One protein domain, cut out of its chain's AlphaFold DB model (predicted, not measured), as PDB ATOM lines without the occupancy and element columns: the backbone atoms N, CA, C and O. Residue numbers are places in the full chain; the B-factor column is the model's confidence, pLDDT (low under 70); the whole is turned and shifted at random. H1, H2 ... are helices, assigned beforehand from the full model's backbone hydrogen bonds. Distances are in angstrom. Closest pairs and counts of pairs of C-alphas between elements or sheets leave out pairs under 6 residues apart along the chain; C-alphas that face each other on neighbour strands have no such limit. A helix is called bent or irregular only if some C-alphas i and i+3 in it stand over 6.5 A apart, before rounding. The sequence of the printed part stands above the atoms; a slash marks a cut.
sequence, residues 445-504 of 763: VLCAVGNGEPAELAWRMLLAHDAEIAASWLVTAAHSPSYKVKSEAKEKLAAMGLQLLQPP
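What this domain is: This is residues 445 to 504 of the 763 residues of an uncharacterized protein of Opitutus sp. ER46 (UniProt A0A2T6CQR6). The longest helix, H1, makes one arm of a loose V, and a helical hairpin of H2 and H3 side by side makes the other. The arms meet where residues 455 to 459 of H1 touch residues 484 to 485 of H3; the later part of H1 reaches away from the hairpin, residues 463 to 468 sticking out, and the link of residues 466 to 470 leads across the V's open side to H2. After H3, residues 496 to 504 form a tail with no named element. The printed part has 60 residues with three named helices, H1, H2 and H3 along the chain, and no named strand; the class is all helix. The whole is compact, with a radius of gyration of the C-alphas of 10.9 A, and flat, spanning 32 by 30 by 14 A.

Where its parts are: H1 is residues 449 to 465, 23.6 A from first to last C-alpha, beginning at C-alpha 449 (6.289, 2.713, 5.544). It is irregular: C-alphas 451 and 454 are 8.5 A apart, and its line is a rough one. H3 is residues 483 to 495, 18.4 A long from first to last C-alpha, ending at C-alpha 495 (27.039, 12.588, 23.042). Between them along the chain is H2, residues 471 to 477, 9.8 A from first to last C-alpha, with C-alpha 471 at (27.456, 13.004, 11.938).

How they stand to each other: H1 touches H3 with residues 455 to 459 alone, and H3 touches H1 with residues 484 to 485 alone; the closest C-alphas, those of Glu 456 and Val 485, are 5.9 A apart. Their lines stand at a steep tilt of 37 degrees, only just past shallow, and they run the same way. H2 touches H3 and forms a helical hairpin with it, at a shallow tilt of 21 degrees, opposite ways. Their closest C-alphas, those of Leu 474 and Ala 489, are 5.0 A apart. H1 and H2 are close but not clearly touching: their closest C-alphas, those of Trp 459 and Ala 477, are 7.8 A apart. H1 and H2 run opposite ways at a shallow tilt of 26 degrees. In H2 and H3 every O i to N i+4 pair is within hydrogen-bond range; in H1, 10 of 13 are.

The domain as a whole: The two C-alphas farthest apart, those of Gly 450 and Gly 497, are 32.2 A apart. The printed part has no cut, and its first and last C-alphas, those of Val 445 and Pro 504, are 21.2 A apart. The links from H1 to H2 and from H2 to H3 are both tight, with 5 residues each. Residues 463 to 468, of which 463 to 465 belong to H1, stand free. The mean pLDDT of the printed part is 85.0; residue 467 and residues 501 to 504 are under 70.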
ATOM      1  N   VAL A 445      16.908   5.250   6.306       90.62
ATOM      2  CA  VAL A 445      16.532   5.641   7.681       90.62
ATOM      3  C   VAL A 445      15.360   6.634   7.722       90.62
ATOM      4  O   VAL A 445      14.815   6.900   8.793       90.62
ATOM      5  N   LEU A 446      14.926   7.144   6.565       87.06
ATOM      6  CA  LEU A 446      13.757   8.016   6.402       87.06
ATOM      7  C   LEU A 446      12.501   7.265   5.925       87.06
ATOM      8  O   LEU A 446      11.471   7.887   5.669       87.06
ATOM      9  N   CYS A 447      12.552   5.936   5.793       85.56
ATOM     10  CA  CYS A 447      11.420   5.151   5.308       85.56
ATOM     11  C   CYS A 447      10.223   5.220   6.280       85.56
ATOM     12  O   CYS A 447      10.297   4.712   7.397       85.56
ATOM     13  N   ALA A 448       9.111   5.832   5.851       80.94
ATOM     14  CA  ALA A 448       7.896   6.023   6.661       80.94
ATOM     15  C   ALA A 448       6.899   4.855   6.612       80.94
ATOM     16  O   ALA A 448       5.900   4.857   7.334       80.94
ATOM     17  N   VAL A 449       7.167   3.863   5.763       81.38
ATOM     18  CA  VAL A 449       6.289   2.713   5.544       81.38
ATOM     19  C   VAL A 449       6.187   1.871   6.815       81.38
ATOM     20  O   VAL A 449       7.176   1.696   7.528       81.38
ATOM     21  N   GLY A 450       4.990   1.354   7.111       71.75
ATOM     22  CA  GLY A 450       4.786   0.440   8.243       71.75
ATOM     23  C   GLY A 450       5.181   1.050   9.591       71.75
ATOM     24  O   GLY A 450       5.862   0.410  10.382       71.75
ATOM     25  N   ASN A 451       4.833   2.319   9.827       74.88
ATOM     26  CA  ASN A 451       5.211   3.071  11.035       74.88
ATOM     27  C   ASN A 451       6.735   3.190  11.273       74.88
ATOM     28  O   ASN A 451       7.164   3.471  12.391       74.88
ATOM     29  N   GLY A 452       7.558   3.026  10.231       83.31
ATOM     30  CA  GLY A 452       9.010   3.197  10.306       83.31
ATOM     31  C   GLY A 452       9.794   1.939  10.682       83.31
ATOM     32  O   GLY A 452      11.001   2.032  10.906       83.31
ATOM     33  N   GLU A 453       9.168   0.760  10.712       87.31
ATOM     34  CA  GLU A 453       9.872  -0.507  10.958       87.31
ATOM     35  C   GLU A 453      11.042  -0.779   9.985       87.31
ATOM     36  O   GLU A 453      12.108  -1.205  10.448       87.31
ATOM     37  N   PRO A 454      10.935  -0.511   8.664       92.38
ATOM     38  CA  PRO A 454      12.072  -0.662   7.755       92.38
ATOM     39  C   PRO A 454      13.220   0.298   8.093       92.38
ATOM     40  O   PRO A 454      14.385  -0.098   8.049       92.38
ATOM     41  N   ALA A 455      12.904   1.534   8.496       91.38
ATOM     42  CA  ALA A 455      13.908   2.503   8.929       91.38
ATOM     43  C   ALA A 455      14.635   2.037  10.200       91.38
ATOM     44  O   ALA A 455      15.855   2.177  10.291       91.38
ATOM     45  N   GLU A 456      13.925   1.426  11.155       93.62
ATOM     46  CA  GLU A 456      14.560   0.806  12.324       93.62
ATOM     47  C   GLU A 456      15.524  -0.320  11.947       93.62
ATOM     48  O   GLU A 456      16.581  -0.451  12.564       93.62
ATOM     49  N   LEU A 457      15.176  -1.146  10.957       93.12
ATOM     50  CA  LEU A 457      16.055  -2.217  10.491       93.12
ATOM     51  C   LEU A 457      17.324  -1.654   9.840       93.12
ATOM     52  O   LEU A 457      18.423  -2.073  10.203       93.12
ATOM     53  N   ALA A 458      17.172  -0.683   8.935       93.62
ATOM     54  CA  ALA A 458      18.291  -0.004   8.282       93.62
ATOM     55  C   ALA A 458      19.238   0.642   9.306       93.62
ATOM     56  O   ALA A 458      20.456   0.500   9.214       93.62
ATOM     57  N   TRP A 459      18.675   1.287  10.330       94.50
ATOM     58  CA  TRP A 459      19.430   1.900  11.418       94.50
ATOM     59  C   TRP A 459      20.226   0.886  12.248       94.50
ATOM     60  O   TRP A 459      21.407   1.099  12.515       94.50
ATOM     61  N   ARG A 460      19.623  -0.256  12.609       93.50
ATOM     62  CA  ARG A 460      20.336  -1.331  13.327       93.50
ATOM     63  C   ARG A 460      21.499  -1.890  12.513       93.50
ATOM     64  O   ARG A 460      22.546  -2.176  13.080       93.50
ATOM     65  N   MET A 461      21.322  -2.045  11.201       92.75
ATOM     66  CA  MET A 461      22.398  -2.499  10.321       92.75
ATOM     67  C   MET A 461      23.532  -1.478  10.238       92.75
ATOM     68  O   MET A 461      24.694  -1.863  10.327       92.75
ATOM     69  N   LEU A 462      23.200  -0.189  10.121       91.81
ATOM     70  CA  LEU A 462      24.186   0.891  10.135       91.81
ATOM     71  C   LEU A 462      25.019   0.857  11.430       91.81
ATOM     72  O   LEU A 462      26.243   0.866  11.370       91.81
ATOM     73  N   LEU A 463      24.363   0.713  12.588       90.62
ATOM     74  CA  LEU A 463      25.023   0.611  13.897       90.62
ATOM     75  C   LEU A 463      25.892  -0.641  14.071       90.62
ATOM     76  O   LEU A 463      26.861  -0.604  14.822       90.62
ATOM     77  N   ALA A 464      25.532  -1.756  13.436       89.88
ATOM     78  CA  ALA A 464      26.261  -3.014  13.582       89.88
ATOM     79  C   ALA A 464      27.576  -3.047  12.784       89.88
ATOM     80  O   ALA A 464      28.480  -3.801  13.138       89.88
ATOM     81  N   HIS A 465      27.673  -2.268  11.704       83.12
ATOM     82  CA  HIS A 465      28.797  -2.319  10.767       83.12
ATOM     83  C   HIS A 465      29.736  -1.115  10.836       83.12
ATOM     84  O   HIS A 465      30.844  -1.203  10.309       83.12
ATOM     85  N   ASP A 466      29.322  -0.024  11.476       75.00
ATOM     86  CA  ASP A 466      30.130   1.182  11.592       75.00
ATOM     87  C   ASP A 466      30.337   1.554  13.063       75.00
ATOM     88  O   ASP A 466      29.394   1.903  13.777       75.00
ATOM     89  N   ALA A 467      31.586   1.458  13.527       63.41
ATOM     90  CA  ALA A 467      31.954   1.883  14.875       63.41
ATOM     91  C   ALA A 467      31.821   3.409  15.042       63.41
ATOM     92  O   ALA A 467      31.631   3.880  16.164       63.41
ATOM     93  N   GLU A 468      31.864   4.167  13.937       80.44
ATOM     94  CA  GLU A 468      31.787   5.627  13.919       80.44
ATOM     95  C   GLU A 468      30.833   6.115  12.820       80.44
ATOM     96  O   GLU A 468      31.240   6.618  11.774       80.44
ATOM     97  N   ILE A 469      29.527   6.025  13.083       87.06
ATOM     98  CA  ILE A 469      28.514   6.619  12.201       87.06
ATOM     99  C   ILE A 469      28.794   8.118  12.033       87.06
ATOM    100  O   ILE A 469      28.721   8.887  12.996       87.06
ATOM    101  N   ALA A 470      29.050   8.548  10.796       89.31
ATOM    102  CA  ALA A 470      29.303   9.952  10.492       89.31
ATOM    103  C   ALA A 470      28.145  10.860  10.951       89.31
ATOM    104  O   ALA A 470      26.967  10.521  10.821       89.31
ATOM    105  N   ALA A 471      28.459  12.070  11.420       87.94
ATOM    106  CA  ALA A 471      27.456  13.004  11.938       87.94
ATOM    107  C   ALA A 471      26.318  13.304  10.939       87.94
ATOM    108  O   ALA A 471      25.166  13.443  11.344       87.94
ATOM    109  N   SER A 472      26.599  13.333   9.631       88.38
ATOM    110  CA  SER A 472      25.590  13.530   8.575       88.38
ATOM    111  C   SER A 472      24.505  12.443   8.554       88.38
ATOM    112  O   SER A 472      23.335  12.724   8.274       88.38
ATOM    113  N   TRP A 473      24.863  11.209   8.904       90.50
ATOM    114  CA  TRP A 473      23.924  10.102   9.054       90.50
ATOM    115  C   TRP A 473      23.051  10.255  10.287       90.50
ATOM    116  O   TRP A 473      21.839  10.057  10.200       90.50
ATOM    117  N   LEU A 474      23.647  10.649  11.414       91.25
ATOM    118  CA  LEU A 474      22.901  10.916  12.640       91.25
ATOM    119  C   LEU A 474      21.907  12.069  12.441       91.25
ATOM    120  O   LEU A 474      20.760  11.969  12.866       91.25
ATOM    121  N   VAL A 475      22.315  13.130  11.734       88.50
ATOM    122  CA  VAL A 475      21.432  14.247  11.361       88.50
ATOM    123  C   VAL A 475      20.244  13.736  10.549       88.50
ATOM    124  O   VAL A 475      19.100  14.015  10.893       88.50
ATOM    125  N   THR A 476      20.491  12.918   9.523       89.50
ATOM    126  CA  THR A 476      19.415  12.339   8.704       89.50
ATOM    127  C   THR A 476      18.480  11.456   9.539       89.50
ATOM    128  O   THR A 476      17.262  11.611   9.492       89.50
ATOM    129  N   ALA A 477      19.031  10.558  10.357       90.00
ATOM    130  CA  ALA A 477      18.266   9.651  11.209       90.00
ATOM    131  C   ALA A 477      17.440  10.386  12.282       90.00
ATOM    132  O   ALA A 477      16.349   9.938  12.637       90.00
ATOM    133  N   ALA A 478      17.881  11.556  12.748       88.94
ATOM    134  CA  ALA A 478      17.114  12.397  13.667       88.94
ATOM    135  C   ALA A 478      15.816  12.966  13.049       88.94
ATOM    136  O   ALA A 478      14.921  13.392  13.786       88.94
ATOM    137  N   HIS A 479      15.681  12.921  11.720       86.12
ATOM    138  CA  HIS A 479      14.453  13.228  10.981       86.12
ATOM    139  C   HIS A 479      13.632  11.982  10.616       86.12
ATOM    140  O   HIS A 479      12.635  12.089   9.902       86.12
ATOM    141  N   SER A 480      14.012  10.801  11.114       88.25
ATOM    142  CA  SER A 480      13.299   9.561  10.824       88.25
ATOM    143  C   SER A 480      11.825   9.622  11.267       88.25
ATOM    144  O   SER A 480      11.509  10.143  12.350       88.25
ATOM    145  N   PRO A 481      10.903   9.046  10.471       75.94
ATOM    146  CA  PRO A 481       9.511   8.853  10.871       75.94
ATOM    147  C   PRO A 481       9.370   7.842  12.019       75.94
ATOM    148  O   PRO A 481       8.387   7.905  12.758       75.94
ATOM    149  N   SER A 482      10.354   6.955  12.219       85.75
ATOM    150  CA  SER A 482      10.389   6.071  13.385       85.75
ATOM    151  C   SER A 482      10.864   6.847  14.619       85.75
ATOM    152  O   SER A 482      11.905   7.512  14.620       85.75
ATOM    153  N   TYR A 483      10.081   6.771  15.700       83.00
ATOM    154  CA  TYR A 483      10.411   7.435  16.963       83.00
ATOM    155  C   TYR A 483      11.738   6.928  17.534       83.00
ATOM    156  O   TYR A 483      12.548   7.727  18.002       83.00
ATOM    157  N   LYS A 484      11.978   5.616  17.442       89.06
ATOM    158  CA  LYS A 484      13.168   4.965  17.982       89.06
ATOM    159  C   LYS A 484      14.448   5.444  17.294       89.06
ATOM    160  O   LYS A 484      15.351   5.917  17.976       89.06
ATOM    161  N   VAL A 485      14.490   5.400  15.958       90.62
ATOM    162  CA  VAL A 485      15.653   5.850  15.163       90.62
ATOM    163  C   VAL A 485      15.958   7.315  15.449       90.62
ATOM    164  O   VAL A 485      17.096   7.673  15.742       90.62
ATOM    165  N   LYS A 486      14.921   8.155  15.447       90.88
ATOM    166  CA  LYS A 486      15.035   9.579  15.765       90.88
ATOM    167  C   LYS A 486      15.592   9.831  17.164       90.88
ATOM    168  O   LYS A 486      16.444  10.700  17.323       90.88
ATOM    169  N   SER A 487      15.101   9.109  18.171       87.88
ATOM    170  CA  SER A 487      15.546   9.267  19.557       87.88
ATOM    171  C   SER A 487      17.013   8.865  19.722       87.88
ATOM    172  O   SER A 487      17.803   9.653  20.232       87.88
ATOM    173  N   GLU A 488      17.393   7.683  19.230       94.12
ATOM    174  CA  GLU A 488      18.768   7.171  19.335       94.12
ATOM    175  C   GLU A 488      19.771   8.043  18.559       94.12
ATOM    176  O   GLU A 488      20.881   8.294  19.028       94.12
ATOM    177  N   ALA A 489      19.390   8.545  17.382       93.31
ATOM    178  CA  ALA A 489      20.238   9.440  16.599       93.31
ATOM    179  C   ALA A 489      20.476  10.784  17.307       93.31
ATOM    180  O   ALA A 489      21.604  11.279  17.324       93.31
ATOM    181  N   LYS A 490      19.437  11.352  17.937       89.56
ATOM    182  CA  LYS A 490      19.553  12.580  18.742       89.56
ATOM    183  C   LYS A 490      20.442  12.385  19.969       89.56
ATOM    184  O   LYS A 490      21.243  13.263  20.267       89.56
ATOM    185  N   GLU A 491      20.333  11.242  20.640       91.81
ATOM    186  CA  GLU A 491      21.193  10.894  21.776       91.81
ATOM    187  C   GLU A 491      22.669  10.804  21.359       91.81
ATOM    188  O   GLU A 491      23.537  11.380  22.014       91.81
ATOM    189  N   LYS A 492      22.961  10.161  20.221       93.62
ATOM    190  CA  LYS A 492      24.328  10.064  19.686       93.62
ATOM    191  C   LYS A 492      24.895  11.415  19.260       93.62
ATOM    192  O   LYS A 492      26.049  11.694  19.567       93.62
ATOM    193  N   LEU A 493      24.097  12.267  18.610       91.56
ATOM    194  CA  LEU A 493      24.502  13.645  18.305       91.56
ATOM    195  C   LEU A 493      24.858  14.402  19.588       91.56
ATOM    196  O   LEU A 493      25.945  14.974  19.673       91.56
ATOM    197  N   ALA A 494      23.999  14.325  20.608       88.12
ATOM    198  CA  ALA A 494      24.235  14.979  21.889       88.12
ATOM    199  C   ALA A 494      25.524  14.479  22.567       88.12
ATOM    200  O   ALA A 494      26.304  15.287  23.069       88.12
ATOM    201  N   ALA A 495      25.801  13.171  22.518       92.25
ATOM    202  CA  ALA A 495      27.039  12.588  23.042       92.25
ATOM    203  C   ALA A 495      28.307  13.086  22.316       92.25
ATOM    204  O   ALA A 495      29.383  13.106  22.907       92.25
ATOM    205  N   MET A 496      28.185  13.526  21.060       92.62
ATOM    206  CA  MET A 496      29.268  14.148  20.285       92.62
ATOM    207  C   MET A 496      29.385  15.664  20.521       92.62
ATOM    208  O   MET A 496      30.178  16.327  19.855       92.62
ATOM    209  N   GLY A 497      28.579  16.240  21.420       93.12
ATOM    210  CA  GLY A 497      28.477  17.692  21.592       93.12
ATOM    211  C   GLY A 497      27.803  18.393  20.407       93.12
ATOM    212  O   GLY A 497      27.939  19.605  20.251       93.12
ATOM    213  N   LEU A 498      27.092  17.644  19.560       88.62
ATOM    214  CA  LEU A 498      26.360  18.167  18.417       88.62
ATOM    215  C   LEU A 498      24.883  18.286  18.782       88.62
ATOM    216  O   LEU A 498      24.236  17.326  19.195       88.62
ATOM    217  N   GLN A 499      24.320  19.467  18.582       82.94
ATOM    218  CA  GLN A 499      22.881  19.656  18.648       82.94
ATOM    219  C   GLN A 499      22.339  19.608  17.225       82.94
ATOM    220  O   GLN A 499      22.875  20.264  16.329       82.94
ATOM    221  N   LEU A 500      21.282  18.824  17.003       77.94
ATOM    222  CA  LEU A 500      20.543  18.913  15.754       77.94
ATOM    223  C   LEU A 500      19.978  20.333  15.679       77.94
ATOM    224  O   LEU A 500      19.028  20.654  16.397       77.94
ATOM    225  N   LEU A 501      20.571  21.177  14.836       65.69
ATOM    226  CA  LEU A 501      19.886  22.367  14.370       65.69
ATOM    227  C   LEU A 501      18.671  21.816  13.648       65.69
ATOM    228  O   LEU A 501      18.810  21.180  12.600       65.69
ATOM    229  N   GLN A 502      17.489  21.965  14.248       52.25
ATOM    230  CA  GLN A 502      16.286  21.774  13.461       52.25
ATOM    231  C   GLN A 502      16.496  22.629  12.202       52.25
ATOM    232  O   GLN A 502      17.046  23.734  12.334       52.25
ATOM    233  N   PRO A 503      16.155  22.144  10.983       44.16
ATOM    234  CA  PRO A 503      16.063  23.060   9.853       44.16
ATOM    235  C   PRO A 503      15.311  24.271  10.381       44.16
ATOM    236  O   PRO A 503      14.445  24.061  11.239       44.16
ATOM    237  N   PRO A 504      15.632  25.500   9.963       37.22
ATOM    238  CA  PRO A 504      14.780  26.603  10.305       37.22
ATOM    239  C   PRO A 504      13.413  26.316   9.651       37.22
ATOM    240  O   PRO A 504      13.067  26.855   8.610       37.22
TER     241      PRO A 504